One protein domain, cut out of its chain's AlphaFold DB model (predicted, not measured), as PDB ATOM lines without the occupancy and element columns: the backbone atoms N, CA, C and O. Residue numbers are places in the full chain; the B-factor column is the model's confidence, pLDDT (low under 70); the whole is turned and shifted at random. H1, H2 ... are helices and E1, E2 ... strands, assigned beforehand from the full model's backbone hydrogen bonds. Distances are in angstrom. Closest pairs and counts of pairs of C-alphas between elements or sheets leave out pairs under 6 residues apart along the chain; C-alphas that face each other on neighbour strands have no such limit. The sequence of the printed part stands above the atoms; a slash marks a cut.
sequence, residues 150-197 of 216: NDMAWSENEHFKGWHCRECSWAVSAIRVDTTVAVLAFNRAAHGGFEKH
ATOM      1  N   ASN A 150     189.318 205.950 199.054       59.59
ATOM      2  CA  ASN A 150     190.516 205.255 199.549       59.59
ATOM      3  C   ASN A 150     190.578 203.768 199.149       59.59
ATOM      4  O   ASN A 150     191.661 203.172 199.144       59.59
ATOM      5  N   ASP A 151     189.439 203.184 198.777       71.12
ATOM      6  CA  ASP A 151     189.336 201.795 198.319       71.12
ATOM      7  C   ASP A 151     189.770 201.645 196.851       71.12
ATOM      8  O   ASP A 151     189.932 200.533 196.341       71.12
ATOM      9  N   MET A 152     190.015 202.774 196.180       78.75
ATOM     10  CA  MET A 152     190.637 202.847 194.870       78.75
ATOM     11  C   MET A 152     192.163 202.950 195.030       78.75
ATOM     12  O   MET A 152     192.686 203.805 195.745       78.75
ATOM     13  N   ALA A 153     192.900 202.066 194.366       81.75
ATOM     14  CA  ALA A 153     194.357 202.052 194.340       81.75
ATOM     15  C   ALA A 153     194.862 202.281 192.914       81.75
ATOM     16  O   ALA A 153     194.278 201.798 191.943       81.75
ATOM     17  N   TRP A 154     195.942 203.051 192.787       81.88
ATOM     18  CA  TRP A 154     196.653 203.193 191.523       81.88
ATOM     19  C   TRP A 154     197.632 202.034 191.369       81.88
ATOM     20  O   TRP A 154     198.425 201.777 192.277       81.88
ATOM     21  N   SER A 155     197.602 201.366 190.219       82.50
ATOM     22  CA  SER A 155     198.584 200.346 189.856       82.50
ATOM     23  C   SER A 155     199.206 200.681 188.508       82.50
ATOM     24  O   SER A 155     198.523 201.108 187.572       82.50
ATOM     25  N   GLU A 156     200.520 200.495 188.435       85.12
ATOM     26  CA  GLU A 156     201.318 200.679 187.232       85.12
ATOM     27  C   GLU A 156     202.238 199.472 187.050       85.12
ATOM     28  O   GLU A 156     203.252 199.329 187.726       85.12
ATOM     29  N   ASN A 157     201.840 198.602 186.129       80.38
ATOM     30  CA  ASN A 157     202.544 197.412 185.679       80.38
ATOM     31  C   ASN A 157     202.662 197.475 184.144       80.38
ATOM     32  O   ASN A 157     201.878 198.165 183.492       80.38
ATOM     33  N   GLU A 158     203.558 196.686 183.543       79.19
ATOM     34  CA  GLU A 158     203.751 196.640 182.075       79.19
ATOM     35  C   GLU A 158     202.453 196.388 181.283       79.19
ATOM     36  O   GLU A 158     202.302 196.846 180.152       79.19
ATOM     37  N   HIS A 159     201.485 195.700 181.896       75.50
ATOM     38  CA  HIS A 159     200.197 195.359 181.290       75.50
ATOM     39  C   HIS A 159     199.021 196.228 181.750       75.50
ATOM     40  O   HIS A 159     197.936 196.134 181.177       75.50
ATOM     41  N   PHE A 160     199.191 197.048 182.790       79.38
ATOM     42  CA  PHE A 160     198.096 197.834 183.350       79.38
ATOM     43  C   PHE A 160     198.603 199.115 183.995       79.38
ATOM     44  O   PHE A 160     199.379 199.077 184.942       79.38
ATOM     45  N   LYS A 161     198.082 200.247 183.530       85.19
ATOM     46  CA  LYS A 161     198.274 201.547 184.164       85.19
ATOM     47  C   LYS A 161     196.909 202.150 184.421       85.19
ATOM     48  O   LYS A 161     196.178 202.405 183.465       85.19
ATOM     49  N   GLY A 162     196.541 202.357 185.678       88.62
ATOM     50  CA  GLY A 162     195.249 202.945 186.007       88.62
ATOM     51  C   GLY A 162     194.774 202.675 187.426       88.62
ATOM     52  O   GLY A 162     195.521 202.216 188.289       88.62
ATOM     53  N   TRP A 163     193.500 202.973 187.652       88.06
ATOM     54  CA  TRP A 163     192.849 202.790 188.943       88.06
ATOM     55  C   TRP A 163     192.193 201.418 189.028       88.06
ATOM     56  O   TRP A 163     191.553 200.977 188.076       88.06
ATOM     57  N   HIS A 164     192.291 200.764 190.177       87.44
ATOM     58  CA  HIS A 164     191.563 199.535 190.468       87.44
ATOM     59  C   HIS A 164     190.983 199.559 191.881       87.44
ATOM     60  O   HIS A 164     191.466 200.274 192.757       87.44
ATOM     61  N   CYS A 165     189.934 198.777 192.107       85.81
ATOM     62  CA  CYS A 165     189.400 198.547 193.443       85.81
ATOM     63  C   CYS A 165     190.338 197.605 194.220       85.81
ATOM     64  O   CYS A 165     190.924 196.685 193.642       85.81
ATOM     65  N   ARG A 166     190.486 197.818 195.532       80.75
ATOM     66  CA  ARG A 166     191.246 196.917 196.419       80.75
ATOM     67  C   ARG A 166     190.497 195.621 196.749       80.75
ATOM     68  O   ARG A 166     191.133 194.632 197.096       80.75
ATOM     69  N   GLU A 167     189.170 195.619 196.644       81.81
ATOM     70  CA  GLU A 167     188.312 194.530 197.141       81.81
ATOM     71  C   GLU A 167     187.677 193.673 196.036       81.81
ATOM     72  O   GLU A 167     187.391 192.487 196.240       81.81
ATOM     73  N   CYS A 168     187.457 194.255 194.854       82.75
ATOM     74  CA  CYS A 168     186.838 193.587 193.713       82.75
ATOM     75  C   CYS A 168     187.674 193.737 192.432       82.75
ATOM     76  O   CYS A 168     188.699 194.409 192.405       82.75
ATOM     77  N   SER A 169     187.232 193.110 191.338       83.19
ATOM     78  CA  SER A 169     187.937 193.134 190.047       83.19
ATOM     79  C   SER A 169     187.646 194.369 189.188       83.19
ATOM     80  O   SER A 169     187.893 194.341 187.984       83.19
ATOM     81  N   TRP A 170     187.057 195.423 189.754       87.38
ATOM     82  CA  TRP A 170     186.824 196.666 189.025       87.38
ATOM     83  C   TRP A 170     188.152 197.387 188.779       87.38
ATOM     84  O   TRP A 170     188.945 197.565 189.705       87.38
ATOM     85  N   ALA A 171     188.386 197.809 187.539       87.56
ATOM     86  CA  ALA A 171     189.558 198.579 187.153       87.56
ATOM     87  C   ALA A 171     189.258 199.451 185.931       87.56
ATOM     88  O   ALA A 171     188.448 199.082 185.078       87.56
ATOM     89  N   VAL A 172     189.939 200.590 185.826       88.94
ATOM     90  CA  VAL A 172     189.888 201.474 184.661       88.94
ATOM     91  C   VAL A 172     191.305 201.866 184.254       88.94
ATOM     92  O   VAL A 172     192.095 202.363 185.057       88.94
ATOM     93  N   SER A 173     191.643 201.611 182.992       86.81
ATOM     94  CA  SER A 173     192.976 201.858 182.445       86.81
ATOM     95  C   SER A 173     193.115 203.281 181.909       86.81
ATOM     96  O   SER A 173     192.262 203.762 181.161       86.81
ATOM     97  N   ALA A 174     194.234 203.919 182.221       83.44
ATOM     98  CA  ALA A 174     194.665 205.198 181.687       83.44
ATOM     99  C   ALA A 174     195.226 205.011 180.266       83.44
ATOM    100  O   ALA A 174     196.415 204.754 180.076       83.44
ATOM    101  N   ILE A 175     194.369 205.124 179.249       69.69
ATOM    102  CA  ILE A 175     194.789 205.053 177.842       69.69
ATOM    103  C   ILE A 175     195.071 206.480 177.356       69.69
ATOM    104  O   ILE A 175     194.136 207.220 177.067       69.69
ATOM    105  N   ARG A 176     196.361 206.842 177.253       67.44
ATOM    106  CA  ARG A 176     196.879 208.140 176.755       67.44
ATOM    107  C   ARG A 176     196.373 209.363 177.521       67.44
ATOM    108  O   ARG A 176     195.374 209.989 177.175       67.44
ATOM    109  N   VAL A 177     197.109 209.723 178.568       76.00
ATOM    110  CA  VAL A 177     196.745 210.809 179.479       76.00
ATOM    111  C   VAL A 177     197.919 211.780 179.624       76.00
ATOM    112  O   VAL A 177     198.483 211.952 180.698       76.00
ATOM    113  N   ASP A 178     198.317 212.385 178.503       79.00
ATOM    114  CA  ASP A 178     199.600 213.102 178.378       79.00
ATOM    115  C   ASP A 178     199.537 214.578 178.814       79.00
ATOM    116  O   ASP A 178     200.552 215.266 178.884       79.00
ATOM    117  N   THR A 179     198.341 215.092 179.120       81.94
ATOM    118  CA  THR A 179     198.135 216.483 179.555       81.94
ATOM    119  C   THR A 179     197.487 216.547 180.933       81.94
ATOM    120  O   THR A 179     196.662 215.704 181.280       81.94
ATOM    121  N   THR A 180     197.781 217.596 181.712       81.25
ATOM    122  CA  THR A 180     197.187 217.803 183.048       81.25
ATOM    123  C   THR A 180     195.657 217.809 183.016       81.25
ATOM    124  O   THR A 180     195.012 217.277 183.916       81.25
ATOM    125  N   VAL A 181     195.063 218.371 181.958       81.12
ATOM    126  CA  VAL A 181     193.604 218.381 181.769       81.12
ATOM    127  C   VAL A 181     193.081 216.971 181.504       81.12
ATOM    128  O   VAL A 181     192.080 216.583 182.102       81.12
ATOM    129  N   ALA A 182     193.772 216.183 180.675       78.38
ATOM    130  CA  ALA A 182     193.417 214.787 180.444       78.38
ATOM    131  C   ALA A 182     193.530 213.957 181.732       78.38
ATOM    132  O   ALA A 182     192.647 213.147 181.996       78.38
ATOM    133  N   VAL A 183     194.548 214.197 182.572       80.06
ATOM    134  CA  VAL A 183     194.735 213.482 183.851       80.06
ATOM    135  C   VAL A 183     193.600 213.795 184.814       80.06
ATOM    136  O   VAL A 183     193.019 212.887 185.406       80.06
ATOM    137  N   LEU A 184     193.224 215.068 184.933       83.06
ATOM    138  CA  LEU A 184     192.095 215.477 185.767       83.06
ATOM    139  C   LEU A 184     190.763 214.925 185.245       83.06
ATOM    140  O   LEU A 184     189.945 214.460 186.038       83.06
ATOM    141  N   ALA A 185     190.544 214.946 183.928       81.19
ATOM    142  CA  ALA A 185     189.345 214.388 183.309       81.19
ATOM    143  C   ALA A 185     189.260 212.867 183.506       81.19
ATOM    144  O   ALA A 185     188.201 212.360 183.876       81.19
ATOM    145  N   PHE A 186     190.377 212.161 183.334       88.62
ATOM    146  CA  PHE A 186     190.483 210.728 183.586       88.62
ATOM    147  C   PHE A 186     190.201 210.397 185.051       88.62
ATOM    148  O   PHE A 186     189.349 209.557 185.322       88.62
ATOM    149  N   ASN A 187     190.834 211.099 185.996       85.94
ATOM    150  CA  ASN A 187     190.587 210.893 187.423       85.94
ATOM    151  C   ASN A 187     189.114 211.132 187.764       85.94
ATOM    152  O   ASN A 187     188.497 210.313 188.437       85.94
ATOM    153  N   ARG A 188     188.502 212.194 187.230       84.81
ATOM    154  CA  ARG A 188     187.073 212.466 187.432       84.81
ATOM    155  C   ARG A 188     186.180 211.352 186.881       84.81
ATOM    156  O   ARG A 188     185.216 210.970 187.539       84.81
ATOM    157  N   ALA A 189     186.495 210.832 185.696       85.62
ATOM    158  CA  ALA A 189     185.766 209.720 185.094       85.62
ATOM    159  C   ALA A 189     185.943 208.420 185.893       85.62
ATOM    160  O   ALA A 189     184.969 207.696 186.096       85.62
ATOM    161  N   ALA A 190     187.152 208.156 186.395       86.44
ATOM    162  CA  ALA A 190     187.448 207.011 187.247       86.44
ATOM    163  C   ALA A 190     186.647 207.063 188.553       86.44
ATOM    164  O   ALA A 190     185.968 206.092 188.878       86.44
ATOM    165  N   HIS A 191     186.626 208.212 189.239       83.81
ATOM    166  CA  HIS A 191     185.803 208.402 190.437       83.81
ATOM    167  C   HIS A 191     184.311 208.215 190.143       83.81
ATOM    168  O   HIS A 191     183.645 207.471 190.853       83.81
ATOM    169  N   GLY A 192     183.788 208.807 189.064       80.81
ATOM    170  CA  GLY A 192     182.376 208.644 188.697       80.81
ATOM    171  C   GLY A 192     182.004 207.210 188.294       80.81
ATOM    172  O   GLY A 192     180.866 206.788 188.496       80.81
ATOM    173  N   GLY A 193     182.944 206.451 187.724       82.44
ATOM    174  CA  GLY A 193     182.781 205.021 187.454       82.44
ATOM    175  C   GLY A 193     182.821 204.176 188.728       82.44
ATOM    176  O   GLY A 193     182.048 203.227 188.847       82.44
ATOM    177  N   PHE A 194     183.672 204.550 189.686       83.44
ATOM    178  CA  PHE A 194     183.769 203.916 190.997       83.44
ATOM    179  C   PHE A 194     182.515 204.185 191.841       83.44
ATOM    180  O   PHE A 194     181.936 203.262 192.381       83.44
ATOM    181  N   GLU A 195     181.972 205.395 191.891       81.31
ATOM    182  CA  GLU A 195     180.730 205.648 192.653       81.31
ATOM    183  C   GLU A 195     179.534 204.814 192.166       81.31
ATOM    184  O   GLU A 195     178.643 204.468 192.939       81.31
ATOM    185  N   LYS A 196     179.517 204.467 190.876       80.69
ATOM    186  CA  LYS A 196     178.460 203.653 190.260       80.69
ATOM    187  C   LYS A 196     178.717 202.152 190.350       80.69
ATOM    188  O   LYS A 196     177.828 201.375 190.003       80.69
ATOM    189  N   HIS A 197     179.919 201.725 190.740       79.12
ATOM    190  CA  HIS A 197     180.227 200.303 190.818       79.12
ATOM    191  C   HIS A 197     179.645 199.710 192.103       79.12
ATOM    192  O   HIS A 197     179.800 200.251 193.195       79.12
TER     193      HIS A 197
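Overview. This is residues 150 to 197 of the 216 residues of the protein "EamA domain-containing protein" of Acidobacteria bacterium (UniProt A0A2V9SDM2). A small antiparallel sheet of three strands, E1, E2 and E3, has one long helix, H1, packed over one of its faces, while no named element covers the other face. The helix lies over E2 and meets the sheet with its residues 186 to 194, coming near E3 and E2 with 12 and 11 pairs of C-alphas within 10 A and E1 with 3, and the short link after E3 leads into its other end. The printed part has 48 residues, with three named strands followed by one named helix in the order E1 E2 E3 H1, and the sheet order is E1, E2, E3. The class is mixed, helices and strands. The whole is compact, with a radius of gyration of the C-alphas of 10.5 A, and its C-alphas span 30 by 25 by 15 A.

Along the chain. E1 comes first, residues 152 to 157, with C-alpha 152 at (190.637, 202.847, 194.870) and 16.0 A from first to last C-alpha. E2, residues 160 to 165, is 13.3 A long. E3, residues 171 to 173, begins with C-alpha 171 at (189.558, 198.579, 187.153) and is 6.7 A long. H1, residues 180 to 195, measures 22.6 A from first to last C-alpha and ends with C-alpha 195 at (180.730, 205.648, 192.653).

Arrangement. E1, E2 and E3 form a meander, each strand the antiparallel neighbour of the one before. E1 and E2 are a hairpin, with 157 degrees between their directions; N 153 and O 164, 2.8 A apart, and N 162 and O 155, 3.0 A apart, are within hydrogen-bond range. E2 and E3 are also a hairpin, at 154 degrees, with N 172 and O 163 within hydrogen-bond range at 2.8 A. E1 and E3 are the edge strands, and E2 is the inner strand. H1 is on the sheet at a height over the sheet of 9.3 A, making two layers, a helix on one face of a sheet. It lies over E2 and only just runs along the strands, at 29 degrees to E2 on the local plane. The closest C-alphas of H1 and E3 are those of Ala 190 and Val 172, 6.6 A apart. Those of H1 and E2 are Ala 190 and Trp 163, 7.1 A apart. In H1 every O i to N i+4 pair is within hydrogen-bond range.

Size, cuts and confidence. The two C-alphas farthest apart are those of Glu 167 and Thr 179, at 29.8 A. The printed part has no cut. The links E1 to E2 and E2 to E3 are tight, the link E3 to H1 is short, and no link is long. The mean pLDDT of the printed part is 81.6, and residues 150, 175 and 176 are under 70.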